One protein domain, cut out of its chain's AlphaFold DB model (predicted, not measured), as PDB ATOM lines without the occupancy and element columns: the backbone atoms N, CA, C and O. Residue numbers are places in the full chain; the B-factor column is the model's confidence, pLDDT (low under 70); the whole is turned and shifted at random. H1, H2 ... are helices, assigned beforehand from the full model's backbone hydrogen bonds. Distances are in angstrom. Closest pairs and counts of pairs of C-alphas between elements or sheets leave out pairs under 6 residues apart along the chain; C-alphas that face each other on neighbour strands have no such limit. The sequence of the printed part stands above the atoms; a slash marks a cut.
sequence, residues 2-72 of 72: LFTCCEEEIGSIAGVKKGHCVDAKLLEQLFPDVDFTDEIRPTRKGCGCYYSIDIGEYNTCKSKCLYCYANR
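AT A GLANCE: This is residues 2 to 72 of the 72 residues of the protein "DUF1848 family protein" of Candidatus Marinimicrobia bacterium (UniProt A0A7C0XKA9). There is little regular structure: two short helices, H1 and H2, sit far from each other on a loose body of loops. From this body residues 52 to 57 lead away to a separate loop, residues 58 to 72, at the far end. The 71 printed residues hold H1 then H2, 14 residues in all, and no named strand; the class is all helix. The whole is only just loose, close to extended, with a radius of gyration of the C-alphas of 16.5 A; it is flat, 46 by 36 by 18 A.

HOW THE PARTS SIT: H1, residues 8 to 14, and H2, residues 24 to 30, are apart, with no C-alpha of the one within 8 A of the other. Their link of 9 residues is short. Residues 3 to 4 pair with residues 17 to 18, parallel. Residues 29 to 34, of which 29 to 30 belong to H2, stand free. In H1 and H2 every O i to N i+4 pair is within hydrogen-bond range.

IN THESE COORDINATES: H1 measures 10.0 A from C-alpha 8 at (226.585, 234.761, 336.427) to C-alpha 14. H2 measures 9.8 A and ends at C-alpha 30, (212.785, 254.896, 324.453).

THE WHOLE: The C-alphas farthest apart, of Ile 13 and Lys 62, are 47.8 A apart. The printed part has no cut. Residues 31 to 72 hold no named element. No printed residue is under 70 in pLDDT.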
ATOM      1  N   LEU A   2     230.068 246.993 329.506       90.19
ATOM      2  CA  LEU A   2     230.150 245.567 329.191       90.19
ATOM      3  C   LEU A   2     229.056 244.814 329.958       90.19
ATOM      4  O   LEU A   2     228.844 245.080 331.144       90.19
ATOM      5  N   PHE A   3     228.399 243.869 329.286       93.38
ATOM      6  CA  PHE A   3     227.308 243.074 329.843       93.38
ATOM      7  C   PHE A   3     227.502 241.582 329.566       93.38
ATOM      8  O   PHE A   3     228.081 241.203 328.549       93.38
ATOM      9  N   THR A   4     226.974 240.748 330.458       93.75
ATOM     10  CA  THR A   4     226.947 239.286 330.346       93.75
ATOM     11  C   THR A   4     225.512 238.768 330.413       93.75
ATOM     12  O   THR A   4     224.690 239.321 331.145       93.75
ATOM     13  N   CYS A   5     225.177 237.726 329.648       93.31
ATOM     14  CA  CYS A   5     223.811 237.206 329.602       93.31
ATOM     15  C   CYS A   5     223.615 236.114 330.651       93.31
ATOM     16  O   CYS A   5     222.952 236.348 331.657       93.31
ATOM     17  N   CYS A   6     224.189 234.933 330.439       94.44
ATOM     18  CA  CYS A   6     223.946 233.749 331.265       94.44
ATOM     19  C   CYS A   6     225.114 233.439 332.209       94.44
ATOM     20  O   CYS A   6     224.998 232.570 333.068       94.44
ATOM     21  N   GLU A   7     226.226 234.158 332.077       92.56
ATOM     22  CA  GLU A   7     227.471 233.873 332.773       92.56
ATOM     23  C   GLU A   7     227.511 234.631 334.113       92.56
ATOM     24  O   GLU A   7     228.210 235.634 334.271       92.56
ATOM     25  N   GLU A   8     226.717 234.162 335.083       88.81
ATOM     26  CA  GLU A   8     226.585 234.761 336.427       88.81
ATOM     27  C   GLU A   8     227.911 234.809 337.196       88.81
ATOM     28  O   GLU A   8     228.206 235.795 337.877       88.81
ATOM     29  N   GLU A   9     228.744 233.779 337.044       89.88
ATOM     30  CA  GLU A   9     230.071 233.715 337.662       89.88
ATOM     31  C   GLU A   9     230.980 234.837 337.146       89.88
ATOM     32  O   GLU A   9     231.647 235.508 337.934       89.88
ATOM     33  N   ILE A  10     230.945 235.116 335.837       89.25
ATOM     34  CA  ILE A  10     231.705 236.221 335.235       89.25
ATOM     35  C   ILE A  10     231.183 237.561 335.753       89.25
ATOM     36  O   ILE A  10     231.981 238.429 336.104       89.25
ATOM     37  N   GLY A  11     229.858 237.722 335.845       87.00
ATOM     38  CA  GLY A  11     229.259 238.927 336.420       87.00
ATOM     39  C   GLY A  11     229.738 239.184 337.851       87.00
ATOM     40  O   GLY A  11     230.098 240.309 338.193       87.00
ATOM     41  N   SER A  12     229.835 238.119 338.649       86.00
ATOM     42  CA  SER A  12     230.260 238.176 340.051       86.00
ATOM     43  C   SER A  12     231.753 238.481 340.212       86.00
ATOM     44  O   SER A  12     232.128 239.272 341.071       86.00
ATOM     45  N   ILE A  13     232.611 237.871 339.387       88.56
ATOM     46  CA  ILE A  13     234.073 237.995 339.502       88.56
ATOM     47  C   ILE A  13     234.582 239.298 338.878       88.56
ATOM     48  O   ILE A  13     235.451 239.960 339.438       88.56
ATOM     49  N   ALA A  14     234.063 239.660 337.705       90.25
ATOM     50  CA  ALA A  14     234.590 240.760 336.900       90.25
ATOM     51  C   ALA A  14     233.776 242.061 337.029       90.25
ATOM     52  O   ALA A  14     234.086 243.039 336.350       90.25
ATOM     53  N   GLY A  15     232.726 242.086 337.861       90.19
ATOM     54  CA  GLY A  15     231.846 243.252 338.009       90.19
ATOM     55  C   GLY A  15     231.069 243.592 336.731       90.19
ATOM     56  O   GLY A  15     230.668 244.739 336.525       90.19
ATOM     57  N   VAL A  16     230.890 242.612 335.844       93.62
ATOM     58  CA  VAL A  16     230.193 242.786 334.567       93.62
ATOM     59  C   VAL A  16     228.689 242.747 334.808       93.62
ATOM     60  O   VAL A  16     228.171 241.851 335.473       93.62
ATOM     61  N   LYS A  17     227.967 243.725 334.255       92.69
ATOM     62  CA  LYS A  17     226.523 243.867 334.473       92.69
ATOM     63  C   LYS A  17     225.734 242.761 333.770       92.69
ATOM     64  O   LYS A  17     226.160 242.226 332.747       92.69
ATOM     65  N   LYS A  18     224.536 242.468 334.279       92.50
ATOM     66  CA  LYS A  18     223.579 241.579 333.613       92.50
ATOM     67  C   LYS A  18     223.009 242.255 332.367       92.50
ATOM     68  O   LYS A  18     222.532 243.381 332.443       92.50
ATOM     69  N   GLY A  19     223.088 241.575 331.232       93.50
ATOM     70  CA  GLY A  19     222.478 241.992 329.978       93.50
ATOM     71  C   GLY A  19     221.089 241.390 329.791       93.50
ATOM     72  O   GLY A  19     220.822 240.257 330.202       93.50
ATOM     73  N   HIS A  20     220.233 242.141 329.105       94.81
ATOM     74  CA  HIS A  20     218.873 241.764 328.744       94.81
ATOM     75  C   HIS A  20     218.722 241.953 327.225       94.81
ATOM     76  O   HIS A  20     218.910 243.058 326.728       94.81
ATOM     77  N   CYS A  21     218.433 240.890 326.461       93.12
ATOM     78  CA  CYS A  21     218.164 241.031 325.017       93.12
ATOM     79  C   CYS A  21     216.801 241.690 324.760       93.12
ATOM     80  O   CYS A  21     216.636 242.397 323.774       93.12
ATOM     81  N   VAL A  22     215.842 241.438 325.654       94.81
ATOM     82  CA  VAL A  22     214.582 242.177 325.762       94.81
ATOM     83  C   VAL A  22     214.628 242.880 327.110       94.81
ATOM     84  O   VAL A  22     214.634 242.198 328.137       94.81
ATOM     85  N   ASP A  23     214.733 244.209 327.093       95.38
ATOM     86  CA  ASP A  23     214.930 245.066 328.266       95.38
ATOM     87  C   ASP A  23     213.762 246.051 328.402       95.38
ATOM     88  O   ASP A  23     213.714 247.054 327.691       95.38
ATOM     89  N   ALA A  24     212.817 245.760 329.301       95.69
ATOM     90  CA  ALA A  24     211.645 246.606 329.502       95.69
ATOM     91  C   ALA A  24     212.031 248.023 329.949       95.69
ATOM     92  O   ALA A  24     211.444 248.984 329.472       95.69
ATOM     93  N   LYS A  25     213.085 248.180 330.760       94.44
ATOM     94  CA  LYS A  25     213.504 249.504 331.242       94.44
ATOM     95  C   LYS A  25     214.088 250.359 330.134       94.44
ATOM     96  O   LYS A  25     213.839 251.560 330.082       94.44
ATOM     97  N   LEU A  26     214.872 249.752 329.244       95.31
ATOM     98  CA  LEU A  26     215.349 250.458 328.057       95.31
ATOM     99  C   LEU A  26     214.178 250.821 327.134       95.31
ATOM    100  O   LEU A  26     214.149 251.921 326.591       95.31
ATOM    101  N   LEU A  27     213.210 249.918 326.961       96.12
ATOM    102  CA  LEU A  27     212.033 250.172 326.132       96.12
ATOM    103  C   LEU A  27     211.167 251.309 326.692       96.12
ATOM    104  O   LEU A  27     210.822 252.208 325.934       96.12
ATOM    105  N   GLU A  28     210.908 251.342 328.000       96.38
ATOM    106  CA  GLU A  28     210.219 252.447 328.687       96.38
ATOM    107  C   GLU A  28     210.943 253.788 328.486       96.38
ATOM    108  O   GLU A  28     210.313 254.813 328.241       96.38
ATOM    109  N   GLN A  29     212.281 253.795 328.540       96.38
ATOM    110  CA  GLN A  29     213.073 255.005 328.287       96.38
ATOM    111  C   GLN A  29     212.956 255.498 326.842       96.38
ATOM    112  O   GLN A  29     212.968 256.705 326.600       96.38
ATOM    113  N   LEU A  30     212.887 254.576 325.879       97.44
ATOM    114  CA  LEU A  30     212.785 254.896 324.453       97.44
ATOM    115  C   LEU A  30     211.351 255.251 324.031       97.44
ATOM    116  O   LEU A  30     211.171 256.031 323.097       97.44
ATOM    117  N   PHE A  31     210.349 254.694 324.711       97.56
ATOM    118  CA  PHE A  31     208.928 254.834 324.400       97.56
ATOM    119  C   PHE A  31     208.128 255.137 325.680       97.56
ATOM    120  O   PHE A  31     207.395 254.276 326.163       97.56
ATOM    121  N   PRO A  32     208.238 256.361 326.231       96.50
ATOM    122  CA  PRO A  32     207.686 256.702 327.548       96.50
ATOM    123  C   PRO A  32     206.153 256.656 327.630       96.50
ATOM    124  O   PRO A  32     205.604 256.600 328.726       96.50
ATOM    125  N   ASP A  33     205.464 256.672 326.488       97.62
ATOM    126  CA  ASP A  33     204.000 256.608 326.406       97.62
ATOM    127  C   ASP A  33     203.465 255.169 326.243       97.62
ATOM    128  O   ASP A  33     202.260 254.968 326.078       97.62
ATOM    129  N   VAL A  34     204.347 254.162 326.244       96.81
ATOM    130  CA  VAL A  34     203.991 252.744 326.108       96.81
ATOM    131  C   VAL A  34     204.262 252.028 327.426       96.81
ATOM    132  O   VAL A  34     205.359 252.108 327.970       96.81
ATOM    133  N   ASP A  35     203.260 251.302 327.915       94.12
ATOM    134  CA  ASP A  35     203.394 250.466 329.104       94.12
ATOM    135  C   ASP A  35     204.031 249.122 328.730       94.12
ATOM    136  O   ASP A  35     203.489 248.364 327.915       94.12
ATOM    137  N   PHE A  36     205.198 248.837 329.305       94.56
ATOM    138  CA  PHE A  36     205.879 247.555 329.170       94.56
ATOM    139  C   PHE A  36     205.789 246.808 330.493       94.56
ATOM    140  O   PHE A  36     205.909 247.381 331.567       94.56
ATOM    141  N   THR A  37     205.609 245.493 330.426       93.25
ATOM    142  CA  THR A  37     205.643 244.683 331.642       93.25
ATOM    143  C   THR A  37     207.066 244.568 332.190       93.25
ATOM    144  O   THR A  37     208.020 244.320 331.450       93.25
ATOM    145  N   ASP A  38     207.189 244.671 333.511       92.38
ATOM    146  CA  ASP A  38     208.421 244.438 334.261       92.38
ATOM    147  C   ASP A  38     208.626 242.956 334.643       92.38
ATOM    148  O   ASP A  38     209.602 242.613 335.316       92.38
ATOM    149  N   GLU A  39     207.748 242.052 334.183       95.94
ATOM    150  CA  GLU A  39     207.860 240.616 334.428       95.94
ATOM    151  C   GLU A  39     209.127 240.060 333.765       95.94
ATOM    152  O   GLU A  39     209.325 240.166 332.556       95.94
ATOM    153  N   ILE A  40     209.973 239.388 334.543       95.12
ATOM    154  CA  ILE A  40     211.131 238.655 334.028       95.12
ATOM    155  C   ILE A  40     210.689 237.244 333.627       95.12
ATOM    156  O   ILE A  40     210.388 236.417 334.489       95.12
ATOM    157  N   ARG A  41     210.688 236.942 332.318       95.62
ATOM    158  CA  ARG A  41     210.336 235.615 331.779       95.62
ATOM    159  C   ARG A  41     211.432 235.083 330.843       95.62
ATOM    160  O   ARG A  41     211.337 235.208 329.622       95.62
ATOM    161  N   PRO A  42     212.493 234.478 331.398       93.44
ATOM    162  CA  PRO A  42     213.642 234.039 330.621       93.44
ATOM    163  C   PRO A  42     213.354 232.784 329.788       93.44
ATOM    164  O   PRO A  42     212.704 231.849 330.245       93.44
ATOM    165  N   THR A  43     213.930 232.713 328.583       89.19
ATOM    166  CA  THR A  43     213.822 231.545 327.683       89.19
ATOM    167  C   THR A  43     214.831 230.433 327.984       89.19
ATOM    168  O   THR A  43     214.700 229.317 327.488       89.19
ATOM    169  N   ARG A  44     215.861 230.721 328.787       92.12
ATOM    170  CA  ARG A  44     216.911 229.771 329.184       92.12
ATOM    171  C   ARG A  44     217.432 230.083 330.582       92.12
ATOM    172  O   ARG A  44     217.351 231.224 331.037       92.12
ATOM    173  N   LYS A  45     218.003 229.076 331.252       93.25
ATOM    174  CA  LYS A  45     218.578 229.221 332.598       93.25
ATOM    175  C   LYS A  45     219.628 230.336 332.622       93.25
ATOM    176  O   LYS A  45     220.458 230.438 331.720       93.25
ATOM    177  N   GLY A  46     219.561 231.177 333.650       92.19
ATOM    178  CA  GLY A  46     220.463 232.311 333.822       92.19
ATOM    179  C   GLY A  46     220.201 233.477 332.867       92.19
ATOM    180  O   GLY A  46     220.930 234.450 332.932       92.19
ATOM    181  N   CYS A  47     219.203 233.447 331.980       94.19
ATOM    182  CA  CYS A  47     218.840 234.630 331.194       94.19
ATOM    183  C   CYS A  47     218.093 235.652 332.072       94.19
ATOM    184  O   CYS A  47     217.368 235.265 332.983       94.19
ATOM    185  N   GLY A  48     218.279 236.946 331.800       93.25
ATOM    186  CA  GLY A  48     217.589 238.030 332.506       93.25
ATOM    187  C   GLY A  48     216.446 238.679 331.724       93.25
ATOM    188  O   GLY A  48     215.869 239.627 332.228       93.25
ATOM    189  N   CYS A  49     216.142 238.260 330.491       96.50
ATOM    190  CA  CYS A  49     215.190 238.985 329.639       96.50
ATOM    191  C   CYS A  49     213.802 239.142 330.276       96.50
ATOM    192  O   CYS A  49     213.278 238.214 330.899       96.50
ATOM    193  N   TYR A  50     213.209 240.310 330.039       96.69
ATOM    194  CA  TYR A  50     211.819 240.591 330.371       96.69
ATOM    195  C   TYR A  50     210.871 239.783 329.480       96.69
ATOM    196  O   TYR A  50     211.282 239.182 328.477       96.69
ATOM    197  N   TYR A  51     209.601 239.739 329.878       95.25
ATOM    198  CA  TYR A  51     208.563 239.010 329.178       95.25
ATOM    199  C   TYR A  51     208.497 239.412 327.709       95.25
ATOM    200  O   TYR A  51     208.530 240.583 327.336       95.25
ATOM    201  N   SER A  52     208.422 238.392 326.864       93.31
ATOM    202  CA  SER A  52     208.309 238.535 325.425       93.31
ATOM    203  C   SER A  52     207.557 237.341 324.854       93.31
ATOM    204  O   SER A  52     207.474 236.273 325.470       93.31
ATOM    205  N   ILE A  53     206.986 237.548 323.673       91.00
ATOM    206  CA  ILE A  53     206.279 236.529 322.910       91.00
ATOM    207  C   ILE A  53     206.996 236.410 321.571       91.00
ATOM    208  O   ILE A  53     207.233 237.412 320.898       91.00
ATOM    209  N   ASP A  54     207.354 235.185 321.203       89.69
ATOM    210  CA  ASP A  54     207.858 234.901 319.867       89.69
ATOM    211  C   ASP A  54     206.711 235.028 318.856       89.69
ATOM    212  O   ASP A  54     205.647 234.435 319.034       89.69
ATOM    213  N   ILE A  55     206.923 235.828 317.811       91.69
ATOM    214  CA  ILE A  55     205.948 236.048 316.730       91.69
ATOM    215  C   ILE A  55     206.249 235.190 315.494       91.69
ATOM    216  O   ILE A  55     205.702 235.437 314.419       91.69
ATOM    217  N   GLY A  56     207.165 234.228 315.616       89.12
ATOM    218  CA  GLY A  56     207.521 233.320 314.540       89.12
ATOM    219  C   GLY A  56     206.374 232.369 314.217       89.12
ATOM    220  O   GLY A  56     205.695 231.851 315.102       89.12
ATOM    221  N   GLU A  57     206.177 232.109 312.927       90.50
ATOM    222  CA  GLU A  57     205.305 231.035 312.469       90.50
ATOM    223  C   GLU A  57     206.157 229.812 312.117       90.50
ATOM    224  O   GLU A  57     207.112 229.892 311.338       90.50
ATOM    225  N   TYR A  58     205.822 228.675 312.719       92.94
ATOM    226  CA  TYR A  58     206.579 227.433 312.607       92.94
ATOM    227  C   TYR A  58     205.824 226.431 311.736       92.94
ATOM    228  O   TYR A  58     204.595 226.400 311.728       92.94
ATOM    229  N   ASN A  59     206.555 225.573 311.026       92.12
ATOM    230  CA  ASN A  59     206.016 224.484 310.205       92.12
ATOM    231  C   ASN A  59     205.131 224.904 309.015       92.12
ATOM    232  O   ASN A  59     204.487 224.053 308.399       92.12
ATOM    233  N   THR A  60     205.117 226.185 308.634       93.44
ATOM    234  CA  THR A  60     204.339 226.678 307.480       93.44
ATOM    235  C   THR A  60     205.170 226.840 306.205       93.44
ATOM    236  O   THR A  60     204.631 226.838 305.094       93.44
ATOM    237  N   CYS A  61     206.500 226.914 306.317       93.25
ATOM    238  CA  CYS A  61     207.384 227.152 305.177       93.25
ATOM    239  C   CYS A  61     207.617 225.877 304.337       93.25
ATOM    240  O   CYS A  61     208.091 224.856 304.833       93.25
ATOM    241  N   LYS A  62     207.366 225.935 303.021       95.00
ATOM    242  CA  LYS A  62     207.445 224.769 302.108       95.00
ATOM    243  C   LYS A  62     208.851 224.430 301.592       95.00
ATOM    244  O   LYS A  62     209.013 223.411 300.926       95.00
ATOM    245  N   SER A  63     209.863 225.244 301.891       94.31
ATOM    246  CA  SER A  63     211.207 225.131 301.298       94.31
ATOM    247  C   SER A  63     212.030 223.929 301.779       94.31
ATOM    248  O   SER A  63     212.998 223.563 301.123       94.31
ATOM    249  N   LYS A  64     211.661 223.307 302.912       90.19
ATOM    250  CA  LYS A  64     212.293 222.085 303.465       90.19
ATOM    251  C   LYS A  64     213.830 222.133 303.537       90.19
ATOM    252  O   LYS A  64     214.504 221.132 303.298       90.19
ATOM    253  N   CYS A  65     214.399 223.293 303.864       95.25
ATOM    254  CA  CYS A  65     215.847 223.436 303.982       95.25
ATOM    255  C   CYS A  65     216.392 222.499 305.073       95.25
ATOM    256  O   CYS A  65     215.891 222.513 306.197       95.25
ATOM    257  N   LEU A  66     217.461 221.749 304.771       95.88
ATOM    258  CA  LEU A  66     218.077 220.775 305.690       95.88
ATOM    259  C   LEU A  66     218.464 221.384 307.052       95.88
ATOM    260  O   LEU A  66     218.415 220.717 308.082       95.88
ATOM    261  N   TYR A  67     218.839 222.660 307.069       93.94
ATOM    262  CA  TYR A  67     219.301 223.384 308.256       93.94
ATOM    263  C   TYR A  67     218.208 224.213 308.946       93.94
ATOM    264  O   TYR A  67     218.499 224.890 309.928       93.94
ATOM    265  N   CYS A  68     216.966 224.216 308.445       93.50
ATOM    266  CA  CYS A  68     215.906 225.028 309.039       93.50
ATOM    267  C   CYS A  68     215.597 224.521 310.452       93.50
ATOM    268  O   CYS A  68     215.396 223.322 310.632       93.50
ATOM    269  N   TYR A  69     215.557 225.417 311.439       92.00
ATOM    270  CA  TYR A  69     215.092 225.090 312.789       92.00
ATOM    271  C   TYR A  69     213.572 225.266 312.932       92.00
ATOM    272  O   TYR A  69     212.972 224.643 313.795       92.00
ATOM    273  N   ALA A  70     212.949 226.089 312.082       94.56
ATOM    274  CA  ALA A  70     211.534 226.447 312.175       94.56
ATOM    275  C   ALA A  70     210.566 225.432 311.526       94.56
ATOM    276  O   ALA A  70     209.356 225.583 311.647       94.56
ATOM    277  N   ASN A  71     211.096 224.416 310.836       91.56
ATOM    278  CA  ASN A  71     210.345 223.332 310.181       91.56
ATOM    279  C   ASN A  71     210.807 221.940 310.671       91.56
ATOM    280  O   ASN A  71     210.873 220.997 309.875       91.56
ATOM    281  N   ARG A  72     211.247 221.833 311.929       76.06
ATOM    282  CA  ARG A  72     211.652 220.567 312.560       76.06
ATOM    283  C   ARG A  72     210.640 220.122 313.597       76.06
ATOM    284  O   ARG A  72     209.984 221.007 314.184       76.06
TER     285      ARG A  72